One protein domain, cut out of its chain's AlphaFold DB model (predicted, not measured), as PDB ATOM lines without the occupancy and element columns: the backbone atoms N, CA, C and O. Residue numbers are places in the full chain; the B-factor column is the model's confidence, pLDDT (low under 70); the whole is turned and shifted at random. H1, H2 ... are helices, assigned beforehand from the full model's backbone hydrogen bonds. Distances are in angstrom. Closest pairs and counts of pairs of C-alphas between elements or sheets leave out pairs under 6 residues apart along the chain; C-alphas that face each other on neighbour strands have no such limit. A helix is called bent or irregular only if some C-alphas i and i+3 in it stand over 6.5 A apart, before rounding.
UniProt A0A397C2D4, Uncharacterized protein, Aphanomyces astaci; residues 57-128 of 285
ATOM      1  N   GLU A  57      98.472 -25.753 296.304       84.50
ATOM      2  CA  GLU A  57      99.646 -24.891 296.215       84.50
ATOM      3  C   GLU A  57      99.671 -23.879 297.368       84.50
ATOM      4  O   GLU A  57     100.715 -23.675 297.984       84.50
ATOM      5  N   ILE A  58      98.512 -23.307 297.721       86.31
ATOM      6  CA  ILE A  58      98.366 -22.367 298.844       86.31
ATOM      7  C   ILE A  58      98.590 -23.093 300.172       86.31
ATOM      8  O   ILE A  58      99.364 -22.625 301.005       86.31
ATOM      9  N   VAL A  59      97.957 -24.256 300.359       90.56
ATOM     10  CA  VAL A  59      98.126 -25.076 301.570       90.56
ATOM     11  C   VAL A  59      99.594 -25.465 301.756       90.56
ATOM     12  O   VAL A  59     100.148 -25.288 302.841       90.56
ATOM     13  N   SER A  60     100.247 -25.915 300.683       89.56
ATOM     14  CA  SER A  60     101.662 -26.300 300.696       89.56
ATOM     15  C   SER A  60     102.575 -25.116 301.011       89.56
ATOM     16  O   SER A  60     103.497 -25.250 301.813       89.56
ATOM     17  N   ALA A  61     102.304 -23.938 300.438       86.69
ATOM     18  CA  ALA A  61     103.074 -22.726 300.702       86.69
ATOM     19  C   ALA A  61     102.965 -22.276 302.168       86.69
ATOM     20  O   ALA A  61     103.981 -21.955 302.786       86.69
ATOM     21  N   VAL A  62     101.757 -22.294 302.744       87.69
ATOM     22  CA  VAL A  62     101.535 -21.953 304.160       87.69
ATOM     23  C   VAL A  62     102.229 -22.958 305.076       87.69
ATOM     24  O   VAL A  62     102.954 -22.554 305.985       87.69
ATOM     25  N   ALA A  63     102.068 -24.256 304.814       90.44
ATOM     26  CA  ALA A  63     102.706 -25.300 305.609       90.44
ATOM     27  C   ALA A  63     104.235 -25.196 305.562       90.44
ATOM     28  O   ALA A  63     104.879 -25.203 306.610       90.44
ATOM     29  N   HIS A  64     104.814 -25.003 304.374       88.62
ATOM     30  CA  HIS A  64     106.255 -24.823 304.212       88.62
ATOM     31  C   HIS A  64     106.762 -23.574 304.944       88.62
ATOM     32  O   HIS A  64     107.752 -23.638 305.670       88.62
ATOM     33  N   ARG A  65     106.060 -22.442 304.811       85.50
ATOM     34  CA  ARG A  65     106.444 -21.174 305.448       85.50
ATOM     35  C   ARG A  65     106.417 -21.248 306.973       85.50
ATOM     36  O   ARG A  65     107.269 -20.641 307.619       85.50
ATOM     37  N   CYS A  66     105.442 -21.953 307.537       87.12
ATOM     38  CA  CYS A  66     105.263 -22.054 308.982       87.12
ATOM     39  C   CYS A  66     105.885 -23.317 309.600       87.12
ATOM     40  O   CYS A  66     105.857 -23.459 310.817       87.12
ATOM     41  N   GLY A  67     106.458 -24.214 308.791       89.12
ATOM     42  CA  GLY A  67     107.045 -25.471 309.263       89.12
ATOM     43  C   GLY A  67     106.011 -26.488 309.760       89.12
ATOM     44  O   GLY A  67     106.294 -27.239 310.690       89.12
ATOM     45  N   TYR A  68     104.802 -26.502 309.192       91.69
ATOM     46  CA  TYR A  68     103.750 -27.435 309.598       91.69
ATOM     47  C   TYR A  68     103.922 -28.814 308.958       91.69
ATOM     48  O   TYR A  68     104.175 -28.924 307.759       91.69
ATOM     49  N   ASN A  69     103.693 -29.865 309.747       92.50
ATOM     50  CA  ASN A  69     103.513 -31.220 309.235       92.50
ATOM     51  C   ASN A  69     102.035 -31.429 308.861       92.50
ATOM     52  O   ASN A  69     101.173 -31.401 309.736       92.50
ATOM     53  N   LEU A  70     101.754 -31.633 307.571       94.38
ATOM     54  CA  LEU A  70     100.393 -31.778 307.042       94.38
ATOM     55  C   LEU A  70      99.675 -33.048 307.532       94.38
ATOM     56  O   LEU A  70      98.453 -33.019 307.675       94.38
ATOM     57  N   ASP A  71     100.421 -34.109 307.848       94.81
ATOM     58  CA  ASP A  71      99.882 -35.395 308.318       94.81
ATOM     59  C   ASP A  71      99.651 -35.426 309.835       94.81
ATOM     60  O   ASP A  71      99.132 -36.399 310.384       94.81
ATOM     61  N   HIS A  72     100.062 -34.369 310.540       91.88
ATOM     62  CA  HIS A  72      99.861 -34.280 311.976       91.88
ATOM     63  C   HIS A  72      98.371 -34.125 312.303       91.88
ATOM     64  O   HIS A  72      97.644 -33.383 311.641       91.88
ATOM     65  N   TRP A  73      97.924 -34.830 313.340       89.38
ATOM     66  CA  TRP A  73      96.563 -34.718 313.850       89.38
ATOM     67  C   TRP A  73      96.453 -33.539 314.808       89.38
ATOM     68  O   TRP A  73      97.292 -33.349 315.683       89.38
ATOM     69  N   VAL A  74      95.408 -32.745 314.617       82.75
ATOM     70  CA  VAL A  74      95.006 -31.669 315.512       82.75
ATOM     71  C   VAL A  74      93.855 -32.191 316.356       82.75
ATOM     72  O   VAL A  74      92.751 -32.408 315.852       82.75
ATOM     73  N   ASP A  75      94.125 -32.372 317.642       78.31
ATOM     74  CA  ASP A  75      93.118 -32.694 318.647       78.31
ATOM     75  C   ASP A  75      92.605 -31.416 319.324       78.31
ATOM     76  O   ASP A  75      93.150 -30.326 319.117       78.31
ATOM     77  N   LEU A  76      91.529 -31.532 320.113       61.12
ATOM     78  CA  LEU A  76      91.049 -30.442 320.967       61.12
ATOM     79  C   LEU A  76      92.225 -29.934 321.810       61.12
ATOM     80  O   LEU A  76      92.679 -30.614 322.725       61.12
ATOM     81  N   VAL A  77      92.741 -28.755 321.466       53.31
ATOM     82  CA  VAL A  77      93.784 -28.102 322.254       53.31
ATOM     83  C   VAL A  77      93.174 -27.804 323.618       53.31
ATOM     84  O   VAL A  77      92.180 -27.080 323.689       53.31
ATOM     85  N   ASP A  78      93.764 -28.383 324.666       42.34
ATOM     86  CA  ASP A  78      93.449 -28.105 326.066       42.34
ATOM     87  C   ASP A  78      93.192 -26.606 326.283       42.34
ATOM     88  O   ASP A  78      93.972 -25.755 325.845       42.34
ATOM     89  N   ASP A  79      92.117 -26.300 327.016       45.34
ATOM     90  CA  ASP A  79      91.533 -24.982 327.329       45.34
ATOM     91  C   ASP A  79      92.488 -23.925 327.941       45.34
ATOM     92  O   ASP A  79      92.058 -22.861 328.387       45.34
ATOM     93  N   LYS A  80      93.804 -24.163 327.988       41.56
ATOM     94  CA  LYS A  80      94.785 -23.304 328.668       41.56
ATOM     95  C   LYS A  80      95.583 -22.361 327.768       41.56
ATOM     96  O   LYS A  80      96.374 -21.580 328.291       41.56
ATOM     97  N   ALA A  81      95.350 -22.351 326.457       43.00
ATOM     98  CA  ALA A  81      96.010 -21.415 325.543       43.00
ATOM     99  C   ALA A  81      95.043 -20.825 324.507       43.00
ATOM    100  O   ALA A  81      95.294 -20.936 323.315       43.00
ATOM    101  N   GLY A  82      93.945 -20.203 324.957       45.94
ATOM    102  CA  GLY A  82      93.003 -19.504 324.073       45.94
ATOM    103  C   GLY A  82      92.357 -20.463 323.077       45.94
ATOM    104  O   GLY A  82      92.873 -20.647 321.980       45.94
ATOM    105  N   GLY A  83      91.259 -21.088 323.516       44.38
ATOM    106  CA  GLY A  83      90.616 -22.238 322.882       44.38
ATOM    107  C   GLY A  83      90.583 -22.214 321.357       44.38
ATOM    108  O   GLY A  83      90.437 -21.160 320.731       44.38
ATOM    109  N   ALA A  84      90.695 -23.410 320.767       46.69
ATOM    110  CA  ALA A  84      90.454 -23.617 319.346       46.69
ATOM    111  C   ALA A  84      89.203 -22.824 318.929       46.69
ATOM    112  O   ALA A  84      88.208 -22.842 319.665       46.69
ATOM    113  N   PRO A  85      89.216 -22.104 317.791       52.28
ATOM    114  CA  PRO A  85      88.012 -21.429 317.352       52.28
ATOM    115  C   PRO A  85      86.924 -22.495 317.266       52.28
ATOM    116  O   PRO A  85      87.117 -23.506 316.591       52.28
ATOM    117  N   ALA A  86      85.802 -22.285 317.957       56.84
ATOM    118  CA  ALA A  86      84.671 -23.217 318.064       56.84
ATOM    119  C   ALA A  86      83.997 -23.568 316.708       56.84
ATOM    120  O   ALA A  86      82.862 -24.035 316.658       56.84
ATOM    121  N   SER A  87      84.670 -23.291 315.593       66.00
ATOM    122  CA  SER A  87      84.223 -23.322 314.209       66.00
ATOM    123  C   SER A  87      84.988 -24.310 313.318       66.00
ATOM    124  O   SER A  87      84.679 -24.380 312.129       66.00
ATOM    125  N   ILE A  88      85.963 -25.068 313.841       73.62
ATOM    126  CA  ILE A  88      86.684 -26.111 313.088       73.62
ATOM    127  C   ILE A  88      86.271 -27.491 313.624       73.62
ATOM    128  O   ILE A  88      86.320 -27.698 314.838       73.62
ATOM    129  N   PRO A  89      85.866 -28.446 312.765       76.81
ATOM    130  CA  PRO A  89      85.585 -29.803 313.213       76.81
ATOM    131  C   PRO A  89      86.898 -30.516 313.558       76.81
ATOM    132  O   PRO A  89      87.765 -30.695 312.706       76.81
ATOM    133  N   LEU A  90      87.023 -30.921 314.819       78.06
ATOM    134  CA  LEU A  90      88.146 -31.687 315.354       78.06
ATOM    135  C   LEU A  90      87.641 -33.052 315.867       78.06
ATOM    136  O   LEU A  90      86.472 -33.145 316.258       78.06
ATOM    137  N   PRO A  91      88.486 -34.099 315.900       86.38
ATOM    138  CA  PRO A  91      89.876 -34.113 315.439       86.38
ATOM    139  C   PRO A  91      89.980 -34.132 313.905       86.38
ATOM    140  O   PRO A  91      89.131 -34.704 313.219       86.38
ATOM    141  N   CYS A  92      91.015 -33.497 313.357       87.75
ATOM    142  CA  CYS A  92      91.315 -33.535 311.920       87.75
ATOM    143  C   CYS A  92      92.817 -33.378 311.661       87.75
ATOM    144  O   CYS A  92      93.561 -32.978 312.553       87.75
ATOM    145  N   THR A  93      93.278 -33.673 310.447       92.25
ATOM    146  CA  THR A  93      94.680 -33.422 310.080       92.25
ATOM    147  C   THR A  93      94.941 -31.930 309.859       92.25
ATOM    148  O   THR A  93      94.029 -31.161 309.538       92.25
ATOM    149  N   VAL A  94      96.202 -31.498 309.958       91.69
ATOM    150  CA  VAL A  94      96.596 -30.135 309.552       91.69
ATOM    151  C   VAL A  94      96.216 -29.875 308.091       91.69
ATOM    152  O   VAL A  94      95.751 -28.780 307.762       91.69
ATOM    153  N   ALA A  95      96.358 -30.878 307.219       92.94
ATOM    154  CA  ALA A  95      95.918 -30.800 305.831       92.94
ATOM    155  C   ALA A  95      94.420 -30.483 305.715       92.94
ATOM    156  O   ALA A  95      94.055 -29.561 304.982       92.94
ATOM    157  N   ASP A  96      93.559 -31.179 306.458       92.25
ATOM    158  CA  ASP A  96      92.114 -30.929 306.448       92.25
ATOM    159  C   ASP A  96      91.778 -29.537 306.986       92.25
ATOM    160  O   ASP A  96      91.001 -28.808 306.361       92.25
ATOM    161  N   ALA A  97      92.407 -29.137 308.096       91.19
ATOM    162  CA  ALA A  97      92.241 -27.814 308.690       91.19
ATOM    163  C   ALA A  97      92.500 -26.701 307.673       91.19
ATOM    164  O   ALA A  97      91.631 -25.855 307.431       91.19
ATOM    165  N   LEU A  98      93.668 -26.748 307.030       92.31
ATOM    166  CA  LEU A  98      94.103 -25.755 306.054       92.31
ATOM    167  C   LEU A  98      93.357 -25.851 304.726       92.31
ATOM    168  O   LEU A  98      93.218 -24.838 304.052       92.31
ATOM    169  N   THR A  99      92.865 -27.022 304.325       93.38
ATOM    170  CA  THR A  99      92.184 -27.190 303.031       93.38
ATOM    171  C   THR A  99      90.711 -26.800 303.108       93.38
ATOM    172  O   THR A  99      90.182 -26.202 302.169       93.38
ATOM    173  N   HIS A 100      90.033 -27.137 304.205       91.69
ATOM    174  CA  HIS A 100      88.573 -27.192 304.238       91.69
ATOM    175  C   HIS A 100      87.898 -26.217 305.194       91.69
ATOM    176  O   HIS A 100      86.725 -25.905 304.983       91.69
ATOM    177  N   TYR A 101      88.588 -25.764 306.239       88.75
ATOM    178  CA  TYR A 101      87.913 -25.094 307.352       88.75
ATOM    179  C   TYR A 101      88.306 -23.628 307.513       88.75
ATOM    180  O   TYR A 101      87.472 -22.840 307.958       88.75
ATOM    181  N   VAL A 102      89.503 -23.225 307.079       88.75
ATOM    182  CA  VAL A 102      89.995 -21.841 307.211       88.75
ATOM    183  C   VAL A 102      90.193 -21.152 305.864       88.75
ATOM    184  O   VAL A 102      90.596 -21.778 304.892       88.75
ATOM    185  N   ASP A 103      89.898 -19.859 305.773       89.06
ATOM    186  CA  ASP A 103      90.055 -19.088 304.538       89.06
ATOM    187  C   ASP A 103      91.473 -18.505 304.445       89.06
ATOM    188  O   ASP A 103      91.768 -17.478 305.058       89.06
ATOM    189  N   LEU A 104      92.359 -19.161 303.685       86.81
ATOM    190  CA  LEU A 104      93.756 -18.729 303.512       86.81
ATOM    191  C   LEU A 104      93.914 -17.622 302.464       86.81
ATOM    192  O   LEU A 104      94.976 -17.011 302.370       86.81
ATOM    193  N   CYS A 105      92.870 -17.361 301.675       82.75
ATOM    194  CA  CYS A 105      92.867 -16.294 300.674       82.75
ATOM    195  C   CYS A 105      92.404 -14.955 301.272       82.75
ATOM    196  O   CYS A 105      92.632 -13.899 300.683       82.75
ATOM    197  N   ALA A 106      91.765 -14.982 302.445       79.75
ATOM    198  CA  ALA A 106      91.366 -13.787 303.170       79.75
ATOM    199  C   ALA A 106      92.565 -13.181 303.919       79.75
ATOM    200  O   ALA A 106      93.074 -13.752 304.882       79.75
ATOM    201  N   VAL A 107      92.994 -11.984 303.514       70.75
ATOM    202  CA  VAL A 107      94.128 -11.287 304.141       70.75
ATOM    203  C   VAL A 107      93.621 -10.234 305.127       70.75
ATOM    204  O   VAL A 107      93.111  -9.187 304.734       70.75
ATOM    205  N   SER A 108      93.777 -10.492 306.429       68.94
ATOM    206  CA  SER A 108      93.518  -9.508 307.490       68.94
ATOM    207  C   SER A 108      94.820  -8.859 307.974       68.94
ATOM    208  O   SER A 108      95.893  -9.461 307.895       68.94
ATOM    209  N   ARG A 109      94.746  -7.643 308.544       66.56
ATOM    210  CA  ARG A 109      95.920  -6.995 309.176       66.56
ATOM    211  C   ARG A 109      96.551  -7.874 310.263       66.56
ATOM    212  O   ARG A 109      97.768  -7.865 310.424       66.56
ATOM    213  N   THR A 110      95.734  -8.653 310.972       68.75
ATOM    214  CA  THR A 110      96.178  -9.600 312.001       68.75
ATOM    215  C   THR A 110      97.007 -10.733 311.403       68.75
ATOM    216  O   THR A 110      98.092 -11.007 311.907       68.75
ATOM    217  N   ILE A 111      96.553 -11.334 310.296       72.12
ATOM    218  CA  ILE A 111      97.289 -12.395 309.587       72.12
ATOM    219  C   ILE A 111      98.626 -11.861 309.067       72.12
ATOM    220  O   ILE A 111      99.659 -12.490 309.276       72.12
ATOM    221  N   VAL A 112      98.629 -10.670 308.460       70.00
ATOM    222  CA  VAL A 112      99.864 -10.035 307.967       70.00
ATOM    223  C   VAL A 112     100.856  -9.789 309.112       70.00
ATOM    224  O   VAL A 112     102.025 -10.141 308.995       70.00
ATOM    225  N   SER A 113     100.397  -9.240 310.241       67.56
ATOM    226  CA  SER A 113     101.235  -8.988 311.428       67.56
ATOM    227  C   SER A 113     101.766 -10.272 312.075       67.56
ATOM    228  O   SER A 113     102.884 -10.296 312.596       67.56
ATOM    229  N   ALA A 114     100.979 -11.349 312.045       67.06
ATOM    230  CA  ALA A 114     101.398 -12.652 312.540       67.06
ATOM    231  C   ALA A 114     102.464 -13.273 311.626       67.06
ATOM    232  O   ALA A 114     103.532 -13.622 312.110       67.06
ATOM    233  N   LEU A 115     102.231 -13.329 310.309       68.88
ATOM    234  CA  LEU A 115     103.165 -13.917 309.336       68.88
ATOM    235  C   LEU A 115     104.448 -13.094 309.124       68.88
ATOM    236  O   LEU A 115     105.450 -13.630 308.642       68.88
ATOM    237  N   ALA A 116     104.436 -11.805 309.478       66.44
ATOM    238  CA  ALA A 116     105.635 -10.968 309.534       66.44
ATOM    239  C   ALA A 116     106.605 -11.407 310.647       66.44
ATOM    240  O   ALA A 116     107.807 -11.161 310.548       66.44
ATOM    241  N   ARG A 117     106.104 -12.084 311.689       63.75
ATOM    242  CA  ARG A 117     106.929 -12.775 312.683       63.75
ATOM    243  C   ARG A 117     107.287 -14.140 312.095       63.75
ATOM    244  O   ARG A 117     106.412 -14.879 311.655       63.75
ATOM    245  N   ILE A 118     108.576 -14.452 312.007       61.22
ATOM    246  CA  ILE A 118     109.052 -15.709 311.415       61.22
ATOM    247  C   ILE A 118     108.412 -16.883 312.179       61.22
ATOM    248  O   ILE A 118     108.658 -17.024 313.371       61.22
ATOM    249  N   GLN A 119     107.603 -17.685 311.471       74.44
ATOM    250  CA  GLN A 119     106.861 -18.869 311.940       74.44
ATOM    251  C   GLN A 119     105.758 -18.605 312.988       74.44
ATOM    252  O   GLN A 119     106.006 -18.389 314.171       74.44
ATOM    253  N   VAL A 120     104.498 -18.704 312.554       81.38
ATOM    254  CA  VAL A 120     103.310 -18.688 313.429       81.38
ATOM    255  C   VAL A 120     102.965 -20.128 313.801       81.38
ATOM    256  O   VAL A 120     102.913 -20.979 312.915       81.38
ATOM    257  N   SER A 121     102.699 -20.432 315.074       85.69
ATOM    258  CA  SER A 121     102.236 -21.775 315.459       85.69
ATOM    259  C   SER A 121     100.862 -22.078 314.854       85.69
ATOM    260  O   SER A 121     100.060 -21.169 314.643       85.69
ATOM    261  N   LEU A 122     100.560 -23.350 314.580       83.88
ATOM    262  CA  LEU A 122      99.273 -23.717 313.984       83.88
ATOM    263  C   LEU A 122      98.071 -23.264 314.839       83.88
ATOM    264  O   LEU A 122      97.189 -22.621 314.275       83.88
ATOM    265  N   PRO A 123      98.026 -23.475 316.173       83.69
ATOM    266  CA  PRO A 123      96.918 -22.973 316.990       83.69
ATOM    267  C   PRO A 123      96.755 -21.448 316.920       83.69
ATOM    268  O   PRO A 123      95.633 -20.952 316.830       83.69
ATOM    269  N   ALA A 124      97.867 -20.701 316.893       81.62
ATOM    270  CA  ALA A 124      97.836 -19.247 316.760       81.62
ATOM    271  C   ALA A 124      97.360 -18.794 315.374       81.62
ATOM    272  O   ALA A 124      96.694 -17.771 315.266       81.62
ATOM    273  N   LEU A 125      97.676 -19.543 314.312       83.69
ATOM    274  CA  LEU A 125      97.133 -19.279 312.983       83.69
ATOM    275  C   LEU A 125      95.625 -19.548 312.963       83.69
ATOM    276  O   LEU A 125      94.865 -18.692 312.519       83.69
ATOM    277  N   LEU A 126      95.185 -20.702 313.474       84.56
ATOM    278  CA  LEU A 126      93.774 -21.087 313.498       84.56
ATOM    279  C   LEU A 126      92.915 -20.077 314.279       84.56
ATOM    280  O   LEU A 126      91.806 -19.791 313.845       84.56
ATOM    281  N   SER A 127      93.432 -19.486 315.363       81.12
ATOM    282  CA  SER A 127      92.709 -18.489 316.171       81.12
ATOM    283  C   SER A 127      92.515 -17.124 315.498       81.12
ATOM    284  O   SER A 127      91.635 -16.368 315.912       81.12
ATOM    285  N   ILE A 128      93.292 -16.799 314.457       80.50
ATOM    286  CA  ILE A 128      93.226 -15.497 313.766       80.50
ATOM    287  C   ILE A 128      92.648 -15.569 312.348       80.50
ATOM    288  O   ILE A 128      92.249 -14.536 311.801       80.50
TER     289      ILE A 128
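AT A GLANCE: This is residues 57 to 128 of the 285 residues of an uncharacterized protein of Aphanomyces astaci (UniProt A0A397C2D4). Look for four short helices in two pairs, with H1 and H2 on one side and the antiparallel hairpin of H3 and H4 on the other, while the long link of residues 67 to 93 loops round one end of the domain. The helix pairs are loosely joined across the space between them, and H2 and H4 are near each other there. The printed part has 72 residues with four named helices, H1, H2, H3 and H4 in chain order, and no named strand; its class is all helix, though the helices hold 32 of the 72 residues, under half. The whole is compact and rounded, with a radius of gyration of the C-alphas of 11.6 A and spans of 27 by 24 by 19 A.

IN THESE COORDINATES: Find C-alpha 57 at (99.646, -24.891, 296.215); from there H1, residues 57 to 66, runs 14.2 A from first to last C-alpha. Go on to H2, residues 94 to 101, which spans 10.3 A; it is neither bent nor irregular, but only just: C-alphas 98 and 101 are 6.4 A apart. Next find C-alpha 109 at (95.920, -6.995, 309.176), where H3, residues 109 to 115, begins its 10.0 A. H4, residues 122 to 128, spans 10.2 A and ends with C-alpha 128 at (93.226, -15.497, 313.766).

HOW THE PARTS SIT: Start with H1 and H2, which only just touch, with 3 pairs of C-alphas within 8 A; the closest are those of Val 59 and Leu 98, 6.1 A apart. They run opposite ways at a steep tilt of 51 degrees. H1 and H4 are close but not clearly touching, with the C-alphas of Cys 66 and Leu 122 closest at 8.0 A, and are only just about perpendicular at 71 degrees. H2 and H4 are near each other, with 7 pairs of C-alphas within 10 A. H3 and H4 form a helical hairpin: they touch, closest at the C-alphas of Ile 111 and Ile 128, 6.6 A apart, and run opposite ways at a shallow tilt of 12 degrees. H1 and H3 are only just apart, their closest C-alphas 8.4 A from each other, and H2 and H3 are apart. In H1, H2 and H3 every O i to N i+4 pair is within hydrogen-bond range; in H4 2 of 3 are.

THE WHOLE: The two C-alphas farthest apart are those of Glu 57 and Lys 80, at 32.9 A. The printed part has no cut. The link from H1 to H2 is long, 27 residues, and in it residues 73 to 74 pair with residues 92 to 93, antiparallel; the links from H2 to H3 and from H3 to H4 are short. The mean pLDDT of the printed part is 77.4, and look for values under 70 at residues 76 to 87, 108 to 110 and 113 to 118.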